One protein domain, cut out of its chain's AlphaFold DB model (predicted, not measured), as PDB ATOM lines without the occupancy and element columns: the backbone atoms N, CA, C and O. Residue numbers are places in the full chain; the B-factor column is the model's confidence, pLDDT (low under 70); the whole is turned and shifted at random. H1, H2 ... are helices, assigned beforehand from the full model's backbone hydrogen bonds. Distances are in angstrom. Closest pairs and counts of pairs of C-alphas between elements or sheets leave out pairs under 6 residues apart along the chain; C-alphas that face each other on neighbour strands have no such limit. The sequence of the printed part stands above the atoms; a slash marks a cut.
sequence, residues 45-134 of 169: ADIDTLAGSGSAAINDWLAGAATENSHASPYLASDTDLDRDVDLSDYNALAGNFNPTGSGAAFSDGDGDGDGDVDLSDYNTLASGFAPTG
ATOM      1  N   ALA A  45     119.903 308.320 238.242       96.31
ATOM      2  CA  ALA A  45     119.336 307.786 237.010       96.31
ATOM      3  C   ALA A  45     120.071 306.528 236.531       96.31
ATOM      4  O   ALA A  45     119.479 305.714 235.822       96.31
ATOM      5  N   ASP A  46     121.340 306.350 236.902       96.25
ATOM      6  CA  ASP A  46     122.088 305.134 236.607       96.25
ATOM      7  C   ASP A  46     121.684 303.978 237.514       96.25
ATOM      8  O   ASP A  46     121.404 302.885 237.016       96.25
ATOM      9  N   ILE A  47     121.637 304.192 238.831       96.12
ATOM     10  CA  ILE A  47     121.290 303.120 239.772       96.12
ATOM     11  C   ILE A  47     119.844 302.648 239.593       96.12
ATOM     12  O   ILE A  47     119.580 301.455 239.707       96.12
ATOM     13  N   ASP A  48     118.935 303.529 239.169       96.25
ATOM     14  CA  ASP A  48     117.564 303.158 238.806       96.25
ATOM     15  C   ASP A  48     117.505 302.150 237.644       96.25
ATOM     16  O   ASP A  48     116.563 301.364 237.535       96.25
ATOM     17  N   THR A  49     118.539 302.090 236.794       95.50
ATOM     18  CA  THR A  49     118.631 301.060 235.743       95.50
ATOM     19  C   THR A  49     118.920 299.658 236.289       95.50
ATOM     20  O   THR A  49     118.757 298.679 235.556       95.50
ATOM     21  N   LEU A  50     119.325 299.547 237.561       95.06
ATOM     22  CA  LEU A  50     119.579 298.288 238.265       95.06
ATOM     23  C   LEU A  50     118.357 297.751 239.020       95.06
ATOM     24  O   LEU A  50     118.501 296.746 239.715       95.06
ATOM     25  N   ALA A  51     117.172 298.346 238.864       94.94
ATOM     26  CA  ALA A  51     115.920 297.859 239.454       94.94
ATOM     27  C   ALA A  51     115.767 296.324 239.346       94.94
ATOM     28  O   ALA A  51     115.871 295.752 238.252       94.94
ATOM     29  N   GLY A  52     115.548 295.644 240.477       93.56
ATOM     30  CA  GLY A  52     115.408 294.182 240.535       93.56
ATOM     31  C   GLY A  52     116.692 293.372 240.275       93.56
ATOM     32  O   GLY A  52     116.620 292.164 240.029       93.56
ATOM     33  N   SER A  53     117.872 294.002 240.278       94.94
ATOM     34  CA  SER A  53     119.166 293.316 240.088       94.94
ATOM     35  C   SER A  53     119.743 292.725 241.382       94.94
ATOM     36  O   SER A  53     120.760 292.022 241.347       94.94
ATOM     37  N   GLY A  54     119.086 292.974 242.512       94.50
ATOM     38  CA  GLY A  54     119.435 292.510 243.845       94.50
ATOM     39  C   GLY A  54     120.519 293.337 244.534       94.50
ATOM     40  O   GLY A  54     121.319 294.046 243.916       94.50
ATOM     41  N   SER A  55     120.599 293.153 245.848       93.81
ATOM     42  CA  SER A  55     121.434 293.959 246.747       93.81
ATOM     43  C   SER A  55     122.918 293.948 246.410       93.81
ATOM     44  O   SER A  55     123.609 294.934 246.644       93.81
ATOM     45  N   ALA A  56     123.449 292.860 245.847       95.62
ATOM     46  CA  ALA A  56     124.849 292.816 245.431       95.62
ATOM     47  C   ALA A  56     125.146 293.830 244.313       95.62
ATOM     48  O   ALA A  56     126.159 294.519 244.374       95.62
ATOM     49  N   ALA A  57     124.248 293.954 243.327       94.69
ATOM     50  CA  ALA A  57     124.414 294.890 242.219       94.69
ATOM     51  C   ALA A  57     124.311 296.346 242.695       94.69
ATOM     52  O   ALA A  57     125.159 297.161 242.336       94.69
ATOM     53  N   ILE A  58     123.325 296.638 243.552       95.00
ATOM     54  CA  ILE A  58     123.157 297.952 244.190       95.00
ATOM     55  C   ILE A  58     124.417 298.320 244.989       95.00
ATOM     56  O   ILE A  58     125.019 299.359 244.741       95.00
ATOM     57  N   ASN A  59     124.888 297.447 245.885       95.31
ATOM     58  CA  ASN A  59     126.060 297.725 246.727       95.31
ATOM     59  C   ASN A  59     127.357 297.921 245.922       95.31
ATOM     60  O   ASN A  59     128.149 298.815 246.240       95.31
ATOM     61  N   ASP A  60     127.581 297.115 244.881       95.62
ATOM     62  CA  ASP A  60     128.742 297.266 243.999       95.62
ATOM     63  C   ASP A  60     128.691 298.607 243.246       95.62
ATOM     64  O   ASP A  60     129.714 299.296 243.138       95.62
ATOM     65  N   TRP A  61     127.505 299.014 242.773       96.12
ATOM     66  CA  TRP A  61     127.313 300.309 242.122       96.12
ATOM     67  C   TRP A  61     127.541 301.470 243.094       96.12
ATOM     68  O   TRP A  61     128.334 302.357 242.783       96.12
ATOM     69  N   LEU A  62     126.948 301.437 244.295       96.31
ATOM     70  CA  LEU A  62     127.091 302.481 245.323       96.31
ATOM     71  C   LEU A  62     128.563 302.703 245.716       96.31
ATOM     72  O   LEU A  62     129.006 303.839 245.904       96.31
ATOM     73  N   ALA A  63     129.362 301.634 245.795       96.06
ATOM     74  CA  ALA A  63     130.799 301.731 246.050       96.06
ATOM     75  C   ALA A  63     131.583 302.310 244.855       96.06
ATOM     76  O   ALA A  63     132.496 303.130 245.038       96.06
ATOM     77  N   GLY A  64     131.237 301.899 243.632       95.06
ATOM     78  CA  GLY A  64     131.850 302.401 242.400       95.06
ATOM     79  C   GLY A  64     131.553 303.881 242.154       95.06
ATOM     80  O   GLY A  64     132.480 304.670 241.956       95.06
ATOM     81  N   ALA A  65     130.281 304.269 242.250       96.31
ATOM     82  CA  ALA A  65     129.802 305.639 242.088       96.31
ATOM     83  C   ALA A  65     130.414 306.589 243.115       96.31
ATOM     84  O   ALA A  65     130.822 307.697 242.769       96.31
ATOM     85  N   ALA A  66     130.551 306.157 244.371       96.25
ATOM     86  CA  ALA A  66     131.222 306.955 245.388       96.25
ATOM     87  C   ALA A  66     132.699 307.209 245.050       96.25
ATOM     88  O   ALA A  66     133.195 308.321 245.231       96.25
ATOM     89  N   THR A  67     133.402 306.198 244.533       95.00
ATOM     90  CA  THR A  67     134.810 306.340 244.130       95.00
ATOM     91  C   THR A  67     134.958 307.339 242.983       95.00
ATOM     92  O   THR A  67     135.843 308.195 243.030       95.00
ATOM     93  N   GLU A  68     134.074 307.268 241.987       94.38
ATOM     94  CA  GLU A  68     134.069 308.195 240.852       94.38
ATOM     95  C   GLU A  68     133.760 309.634 241.289       94.38
ATOM     96  O   GLU A  68     134.483 310.572 240.947       94.38
ATOM     97  N   ASN A  69     132.771 309.802 242.169       94.31
ATOM     98  CA  ASN A  69     132.415 311.084 242.777       94.31
ATOM     99  C   ASN A  69     133.434 311.570 243.835       94.31
ATOM    100  O   ASN A  69     133.200 312.546 244.550       94.31
ATOM    101  N   SER A  70     134.610 310.932 243.919       95.31
ATOM    102  CA  SER A  70     135.714 311.308 244.810       95.31
ATOM    103  C   SER A  70     135.337 311.300 246.298       95.31
ATOM    104  O   SER A  70     135.812 312.122 247.091       95.31
ATOM    105  N   HIS A  71     134.482 310.365 246.699       93.94
ATOM    106  CA  HIS A  71     134.121 310.131 248.091       93.94
ATOM    107  C   HIS A  71     135.038 309.096 248.752       93.94
ATOM    108  O   HIS A  71     135.621 308.226 248.113       93.94
ATOM    109  N   ALA A  72     135.196 309.224 250.072       93.12
ATOM    110  CA  ALA A  72     136.070 308.356 250.865       93.12
ATOM    111  C   ALA A  72     135.388 307.053 251.320       93.12
ATOM    112  O   ALA A  72     136.066 306.140 251.787       93.12
ATOM    113  N   SER A  73     134.062 306.983 251.213       93.81
ATOM    114  CA  SER A  73     133.231 305.843 251.589       93.81
ATOM    115  C   SER A  73     132.126 305.637 250.551       93.81
ATOM    116  O   SER A  73     131.731 306.624 249.926       93.81
ATOM    117  N   PRO A  74     131.619 304.402 250.394       94.12
ATOM    118  CA  PRO A  74     130.432 304.121 249.587       94.12
ATOM    119  C   PRO A  74     129.219 304.955 250.011       94.12
ATOM    120  O   PRO A  74     129.129 305.353 251.177       94.12
ATOM    121  N   TYR A  75     128.292 305.164 249.074       94.94
ATOM    122  CA  TYR A  75     126.920 305.566 249.394       94.94
ATOM    123  C   TYR A  75     126.218 304.475 250.219       94.94
ATOM    124  O   TYR A  75     126.680 303.327 250.272       94.94
ATOM    125  N   LEU A  76     125.133 304.841 250.898       93.88
ATOM    126  CA  LEU A  76     124.403 303.939 251.785       93.88
ATOM    127  C   LEU A  76     123.294 303.207 251.022       93.88
ATOM    128  O   LEU A  76     122.707 303.732 250.081       93.88
ATOM    129  N   ALA A  77     123.000 301.975 251.435       88.69
ATOM    130  CA  ALA A  77     121.800 301.294 250.965       88.69
ATOM    131  C   ALA A  77     120.578 302.027 251.550       88.69
ATOM    132  O   ALA A  77     120.548 302.263 252.759       88.69
ATOM    133  N   SER A  78     119.623 302.400 250.693       94.19
ATOM    134  CA  SER A  78     118.467 303.269 250.991       94.19
ATOM    135  C   SER A  78     118.735 304.780 251.111       94.19
ATOM    136  O   SER A  78     117.858 305.480 251.600       94.19
ATOM    137  N   ASP A  79     119.887 305.286 250.667       94.94
ATOM    138  CA  ASP A  79     120.122 306.724 250.409       94.94
ATOM    139  C   ASP A  79     119.633 307.046 248.986       94.94
ATOM    140  O   ASP A  79     120.385 306.962 248.016       94.94
ATOM    141  N   THR A  80     118.325 307.263 248.853       95.62
ATOM    142  CA  THR A  80     117.576 307.291 247.584       95.62
ATOM    143  C   THR A  80     117.879 308.511 246.717       95.62
ATOM    144  O   THR A  80     117.684 308.453 245.500       95.62
ATOM    145  N   ASP A  81     118.374 309.599 247.312       94.69
ATOM    146  CA  ASP A  81     118.787 310.814 246.605       94.69
ATOM    147  C   ASP A  81     120.317 310.994 246.510       94.69
ATOM    148  O   ASP A  81     120.785 311.938 245.861       94.69
ATOM    149  N   LEU A  82     121.085 310.023 247.024       95.06
ATOM    150  CA  LEU A  82     122.549 309.952 246.992       95.06
ATOM    151  C   LEU A  82     123.224 311.163 247.656       95.06
ATOM    152  O   LEU A  82     124.295 311.610 247.220       95.06
ATOM    153  N   ASP A  83     122.626 311.709 248.715       92.88
ATOM    154  CA  ASP A  83     123.183 312.835 249.470       92.88
ATOM    155  C   ASP A  83     124.145 312.408 250.606       92.88
ATOM    156  O   ASP A  83     124.857 313.239 251.197       92.88
ATOM    157  N   ARG A  84     124.312 311.085 250.765       91.88
ATOM    158  CA  ARG A  84     125.185 310.373 251.713       91.88
ATOM    159  C   ARG A  84     124.681 310.331 253.143       91.88
ATOM    160  O   ARG A  84     125.475 310.002 254.039       91.88
ATOM    161  N   ASP A  85     123.420 310.642 253.380       91.19
ATOM    162  CA  ASP A  85     122.759 310.236 254.600       91.19
ATOM    163  C   ASP A  85     121.516 309.387 254.318       91.19
ATOM    164  O   ASP A  85     121.220 309.035 253.186       91.19
ATOM    165  N   VAL A  86     120.951 308.833 255.387       93.06
ATOM    166  CA  VAL A  86     119.696 308.086 255.311       93.06
ATOM    167  C   VAL A  86     118.770 308.752 256.301       93.06
ATOM    168  O   VAL A  86     118.969 308.639 257.525       93.06
ATOM    169  N   ASP A  87     117.791 309.477 255.777       92.06
ATOM    170  CA  ASP A  87     116.952 310.376 256.547       92.06
ATOM    171  C   ASP A  87     115.456 310.268 256.186       92.06
ATOM    172  O   ASP A  87     114.940 309.235 255.745       92.06
ATOM    173  N   LEU A  88     114.683 311.299 256.535       92.38
ATOM    174  CA  LEU A  88     113.243 311.302 256.302       92.38
ATOM    175  C   LEU A  88     112.866 311.449 254.825       92.38
ATOM    176  O   LEU A  88     111.762 311.038 254.466       92.38
ATOM    177  N   SER A  89     113.725 312.041 253.997       92.94
ATOM    178  CA  SER A  89     113.586 312.079 252.541       92.94
ATOM    179  C   SER A  89     113.455 310.653 252.006       92.94
ATOM    180  O   SER A  89     112.413 310.308 251.441       92.94
ATOM    181  N   ASP A  90     114.407 309.786 252.357       94.56
ATOM    182  CA  ASP A  90     114.427 308.379 251.940       94.56
ATOM    183  C   ASP A  90     113.247 307.592 252.484       94.56
ATOM    184  O   ASP A  90     112.590 306.825 251.777       94.56
ATOM    185  N   TYR A  91     112.916 307.822 253.758       95.25
ATOM    186  CA  TYR A  91     111.750 307.187 254.356       95.25
ATOM    187  C   TYR A  91     110.464 307.582 253.626       95.25
ATOM    188  O   TYR A  91     109.570 306.751 253.467       95.25
ATOM    189  N   ASN A  92     110.336 308.838 253.191       95.56
ATOM    190  CA  ASN A  92     109.159 309.293 252.459       95.56
ATOM    191  C   ASN A  92     109.097 308.711 251.043       95.56
ATOM    192  O   ASN A  92     107.984 308.453 250.581       95.56
ATOM    193  N   ALA A  93     110.237 308.495 250.376       96.44
ATOM    194  CA  ALA A  93     110.292 307.799 249.091       96.44
ATOM    195  C   ALA A  93     109.749 306.369 249.241       96.44
ATOM    196  O   ALA A  93     108.719 306.031 248.650       96.44
ATOM    197  N   LEU A  94     110.328 305.599 250.166       96.69
ATOM    198  CA  LEU A  94     109.888 304.240 250.489       96.69
ATOM    199  C   LEU A  94     108.410 304.199 250.899       96.69
ATOM    200  O   LEU A  94     107.611 303.439 250.354       96.69
ATOM    201  N   ALA A  95     108.000 305.036 251.856       97.44
ATOM    202  CA  ALA A  95     106.630 305.037 252.367       97.44
ATOM    203  C   ALA A  95     105.604 305.497 251.317       97.44
ATOM    204  O   ALA A  95     104.446 305.074 251.365       97.44
ATOM    205  N   GLY A  96     106.009 306.366 250.386       97.69
ATOM    206  CA  GLY A  96     105.180 306.842 249.283       97.69
ATOM    207  C   GLY A  96     104.936 305.778 248.213       97.69
ATOM    208  O   GLY A  96     103.856 305.762 247.619       97.69
ATOM    209  N   ASN A  97     105.899 304.875 248.019       97.31
ATOM    210  CA  ASN A  97     105.873 303.845 246.981       97.31
ATOM    211  C   ASN A  97     105.662 302.420 247.512       97.31
ATOM    212  O   ASN A  97     105.678 301.475 246.726       97.31
ATOM    213  N   PHE A  98     105.406 302.262 248.815       97.75
ATOM    214  CA  PHE A  98     105.246 300.965 249.470       97.75
ATOM    215  C   PHE A  98     104.245 300.060 248.736       97.75
ATOM    216  O   PHE A  98     103.026 300.285 248.743       97.75
ATOM    217  N   ASN A  99     104.767 299.006 248.116       97.44
ATOM    218  CA  ASN A  99     104.023 298.059 247.306       97.44
ATOM    219  C   ASN A  99     104.715 296.682 247.333       97.44
ATOM    220  O   ASN A  99     105.384 296.321 246.366       97.44
ATOM    221  N   PRO A 100     104.466 295.859 248.370       95.12
ATOM    222  CA  PRO A 100     105.122 294.558 248.592       95.12
ATOM    223  C   PRO A 100     104.691 293.455 247.606       95.12
ATOM    224  O   PRO A 100     104.929 292.268 247.799       95.12
ATOM    225  N   THR A 101     103.871 293.809 246.618       95.50
ATOM    226  CA  THR A 101     103.460 292.915 245.524       95.50
ATOM    227  C   THR A 101     103.790 293.523 244.164       95.50
ATOM    228  O   THR A 101     103.307 293.044 243.135       95.50
ATOM    229  N   GLY A 102     104.528 294.633 244.183       92.81
ATOM    230  CA  GLY A 102     105.003 295.341 243.015       92.81
ATOM    231  C   GLY A 102     106.126 294.588 242.320       92.81
ATOM    232  O   GLY A 102     106.471 293.463 242.662       92.81
ATOM    233  N   SER A 103     106.640 295.208 241.269       93.81
ATOM    234  CA  SER A 103     107.821 294.734 240.562       93.81
ATOM    235  C   SER A 103     108.401 295.889 239.759       93.81
ATOM    236  O   SER A 103     107.626 296.656 239.178       93.81
ATOM    237  N   GLY A 104     109.722 295.938 239.635       93.69
ATOM    238  CA  GLY A 104     110.415 297.002 238.916       93.69
ATOM    239  C   GLY A 104     110.386 298.338 239.651       93.69
ATOM    240  O   GLY A 104     110.416 299.368 238.981       93.69
ATOM    241  N   ALA A 105     110.285 298.318 240.983       96.88
ATOM    242  CA  ALA A 105     110.620 299.479 241.790       96.88
ATOM    243  C   ALA A 105     112.079 299.866 241.527       96.88
ATOM    244  O   ALA A 105     112.943 299.000 241.379       96.88
ATOM    245  N   ALA A 106     112.323 301.162 241.379       97.00
ATOM    246  CA  ALA A 106     113.669 301.680 241.240       97.00
ATOM    247  C   ALA A 106     114.278 301.957 242.619       97.00
ATOM    248  O   ALA A 106     113.566 302.109 243.614       97.00
ATOM    249  N   PHE A 107     115.600 302.097 242.669       97.12
ATOM    250  CA  PHE A 107     116.288 302.482 243.897       97.12
ATOM    251  C   PHE A 107     115.752 303.819 244.437       97.12
ATOM    252  O   PHE A 107     115.477 303.939 245.630       97.12
ATOM    253  N   SER A 108     115.494 304.788 243.549       97.12
ATOM    254  CA  SER A 108     114.887 306.080 243.898       97.12
ATOM    255  C   SER A 108     113.433 305.999 244.381       97.12
ATOM    256  O   SER A 108     112.954 306.924 245.039       97.12
ATOM    257  N   ASP A 109     112.727 304.894 244.116       97.06
ATOM    258  CA  ASP A 109     111.389 304.653 244.667       97.06
ATOM    259  C   ASP A 109     111.442 304.159 246.123       97.06
ATOM    260  O   ASP A 109     110.414 304.171 246.802       97.06
ATOM    261  N   GLY A 110     112.618 303.757 246.612       96.69
ATOM    262  CA  GLY A 110     112.819 303.199 247.949       96.69
ATOM    263  C   GLY A 110     113.118 301.698 247.984       96.69
ATOM    264  O   GLY A 110     113.110 301.147 249.082       96.69
ATOM    265  N   ASP A 111     113.391 301.065 246.835       97.12
ATOM    266  CA  ASP A 111     113.914 299.689 246.718       97.12
ATOM    267  C   ASP A 111     115.420 299.679 247.050       97.12
ATOM    268  O   ASP A 111     116.303 299.724 246.185       97.12
ATOM    269  N   GLY A 112     115.723 299.748 248.344       94.81
ATOM    270  CA  GLY A 112     117.082 299.884 248.855       94.81
ATOM    271  C   GLY A 112     117.866 298.575 248.850       94.81
ATOM    272  O   GLY A 112     119.101 298.610 248.885       94.81
ATOM    273  N   ASP A 113     117.178 297.429 248.821       94.44
ATOM    274  CA  ASP A 113     117.816 296.120 248.681       94.44
ATOM    275  C   ASP A 113     117.850 295.596 247.232       94.44
ATOM    276  O   ASP A 113     118.556 294.622 246.950       94.44
ATOM    277  N   GLY A 114     117.214 296.305 246.302       95.31
ATOM    278  CA  GLY A 114     117.266 296.081 244.865       95.31
ATOM    279  C   GLY A 114     116.511 294.839 244.401       95.31
ATOM    280  O   GLY A 114     116.832 294.339 243.315       95.31
ATOM    281  N   ASP A 115     115.612 294.264 245.200       95.31
ATOM    282  CA  ASP A 115     114.869 293.050 244.842       95.31
ATOM    283  C   ASP A 115     113.687 293.300 243.886       95.31
ATOM    284  O   ASP A 115     113.183 292.362 243.251       95.31
ATOM    285  N   GLY A 116     113.394 294.573 243.622       96.06
ATOM    286  CA  GLY A 116     112.460 295.031 242.611       96.06
ATOM    287  C   GLY A 116     111.083 295.378 243.157       96.06
ATOM    288  O   GLY A 116     110.211 295.706 242.343       96.06
ATOM    289  N   ASP A 117     110.855 295.335 244.465       97.25
ATOM    290  CA  ASP A 117     109.672 295.905 245.098       97.25
ATOM    291  C   ASP A 117     110.022 296.869 246.238       97.25
ATOM    292  O   ASP A 117     111.179 297.164 246.476       97.25
ATOM    293  N   VAL A 118     109.000 297.507 246.818       98.06
ATOM    294  CA  VAL A 118     109.183 298.415 247.962       98.06
ATOM    295  C   VAL A 118     108.393 297.846 249.121       98.06
ATOM    296  O   VAL A 118     107.154 297.929 249.137       98.06
ATOM    297  N   ASP A 119     109.089 297.243 250.078       97.31
ATOM    298  CA  ASP A 119     108.470 296.427 251.111       97.31
ATOM    299  C   ASP A 119     109.093 296.607 252.517       97.31
ATOM    300  O   ASP A 119     109.650 297.648 252.882       97.31
ATOM    301  N   LEU A 120     108.857 295.635 253.408       97.19
ATOM    302  CA  LEU A 120     109.380 295.684 254.773       97.19
ATOM    303  C   LEU A 120     110.887 295.369 254.844       97.19
ATOM    304  O   LEU A 120     111.539 295.777 255.808       97.19
ATOM    305  N   SER A 121     111.430 294.624 253.883       96.25
ATOM    306  CA  SER A 121     112.862 294.382 253.715       96.25
ATOM    307  C   SER A 121     113.598 295.698 253.484       96.25
ATOM    308  O   SER A 121     114.506 296.016 254.260       96.25
ATOM    309  N   ASP A 122     113.106 296.537 252.571       96.81
ATOM    310  CA  ASP A 122     113.663 297.873 252.327       96.81
ATOM    311  C   ASP A 122     113.648 298.745 253.570       96.81
ATOM    312  O   ASP A 122     114.626 299.423 253.889       96.81
ATOM    313  N   TYR A 123     112.560 298.684 254.341       96.75
ATOM    314  CA  TYR A 123     112.477 299.421 255.596       96.75
ATOM    315  C   TYR A 123     113.554 298.967 256.589       96.75
ATOM    316  O   TYR A 123     114.123 299.794 257.303       96.75
ATOM    317  N   ASN A 124     113.851 297.666 256.657       95.94
ATOM    318  CA  ASN A 124     114.913 297.160 257.526       95.94
ATOM    319  C   ASN A 124     116.299 297.612 257.044       95.94
ATOM    320  O   ASN A 124     117.149 297.931 257.882       95.94
ATOM    321  N   THR A 125     116.512 297.671 255.727       94.12
ATOM    322  CA  THR A 125     117.729 298.222 255.113       94.12
ATOM    323  C   THR A 125     117.893 299.693 255.491       94.12
ATOM    324  O   THR A 125     118.895 300.049 256.121       94.12
ATOM    325  N   LEU A 126     116.860 300.508 255.273       94.81
ATOM    326  CA  LEU A 126     116.821 301.925 255.635       94.81
ATOM    327  C   LEU A 126     117.063 302.137 257.133       94.81
ATOM    328  O   LEU A 126     117.931 302.912 257.532       94.81
ATOM    329  N   ALA A 127     116.353 301.405 257.995       93.88
ATOM    330  CA  ALA A 127     116.464 301.536 259.447       93.88
ATOM    331  C   ALA A 127     117.869 301.207 259.980       93.88
ATOM    332  O   ALA A 127     118.249 301.697 261.045       93.88
ATOM    333  N   SER A 128     118.642 300.385 259.262       89.38
ATOM    334  CA  SER A 128     120.018 300.049 259.635       89.38
ATOM    335  C   SER A 128     121.001 301.205 259.403       89.38
ATOM    336  O   SER A 128     121.967 301.337 260.159       89.38
ATOM    337  N   GLY A 129     120.735 302.042 258.393       84.69
ATOM    338  CA  GLY A 129     121.529 303.219 258.033       84.69
ATOM    339  C   GLY A 129     120.983 304.536 258.586       84.69
ATOM    340  O   GLY A 129     121.710 305.526 258.596       84.69
ATOM    341  N   PHE A 130     119.740 304.539 259.080       88.62
ATOM    342  CA  PHE A 130     119.014 305.748 259.460       88.62
ATOM    343  C   PHE A 130     119.773 306.592 260.490       88.62
ATOM    344  O   PHE A 130     119.934 306.218 261.660       88.62
ATOM    345  N   ALA A 131     120.204 307.773 260.057       81.56
ATOM    346  CA  ALA A 131     120.990 308.703 260.844       81.56
ATOM    347  C   ALA A 131     120.240 310.040 260.943       81.56
ATOM    348  O   ALA A 131     120.491 310.959 260.168       81.56
ATOM    349  N   PRO A 132     119.376 310.228 261.959       65.81
ATOM    350  CA  PRO A 132     118.563 311.439 262.114       65.81
ATOM    351  C   PRO A 132     119.380 312.710 262.431       65.81
ATOM    352  O   PRO A 132     118.830 313.724 262.855       65.81
ATOM    353  N   THR A 133     120.703 312.692 262.278       62.88
ATOM    354  CA  THR A 133     121.598 313.827 262.531       62.88
ATOM    355  C   THR A 133     121.297 315.062 261.668       62.88
ATOM    356  O   THR A 133     121.638 316.175 262.089       62.88
ATOM    357  N   GLY A 134     120.556 314.916 260.561       56.25
ATOM    358  CA  GLY A 134     119.952 316.021 259.800       56.25
ATOM    359  C   GLY A 134     118.925 316.856 260.593       56.25
ATOM    360  O   GLY A 134     118.745 318.046 260.336       56.25
TER     361      GLY A 134
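Overview. This is residues 45 to 134 of the 169 residues of an uncharacterized protein of Planctomycetaceae bacterium (UniProt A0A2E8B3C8). Two helical hairpins, H1 with H2 and H3 with H4, lie on opposite sides of a core of loops. These loops are parts of two long stretches with no named element, residues 69 to 87 and 98 to 119, whose C-alphas lie 3 to 20 A and 3 to 18 A from the mean of all C-alphas, and which also reach out to the two ends of the longest axis, at Ser 70 and Thr 101. The printed part has 90 residues with four named helices, in the order H1, H2, H3, H4, and no named strand. The class is all helix, though under half of the residues, 40 of 90, are in named elements. The whole is compact, with a radius of gyration of the C-alphas of 11.8 A and spans of 37 by 28 by 19 A.

Along the chain. H1 is residues 45 to 50, beginning at C-alpha 45 at (119.336, 307.786, 237.010). H2, residues 55 to 68, is the longest helix, 19.9 A from first to last C-alpha. H3 is residues 88 to 97, 14.0 A long. H4 is residues 120 to 129, 14.7 A long, ending at C-alpha 129 at (121.529, 303.219, 258.033).

Arrangement. H1 and H2 touch as a helical hairpin, H2 with residues 57 to 61 alone; the closest C-alphas, of Leu 50 and Ile 58, are 6.9 A apart. They run opposite ways at a shallow tilt of 30 degrees. H3 and H4 touch as a second helical hairpin, with the C-alphas of Tyr 91 and Leu 126 closest at 7.4 A. Their shallow tilt is 7 degrees, opposite ways. H1 is apart from H3 and H4, and H2 is apart from H3 and H4. Every O i to N i+4 pair is within hydrogen-bond range in H2 and H3; in H4 5 of 6 are, and in H1 0 of 2, beside 2 of 3 O i to N i+3 pairs.

Size, cuts and confidence. The C-alphas farthest apart, of Ser 70 and Thr 101, are 37.1 A apart. The printed part has no cut. The link from H1 to H2 is tight; those from H2 to H3 and from H3 to H4 are long, with 19 and 22 residues. The mean pLDDT of the printed part is 93.7, with residues 132 to 134 under 70.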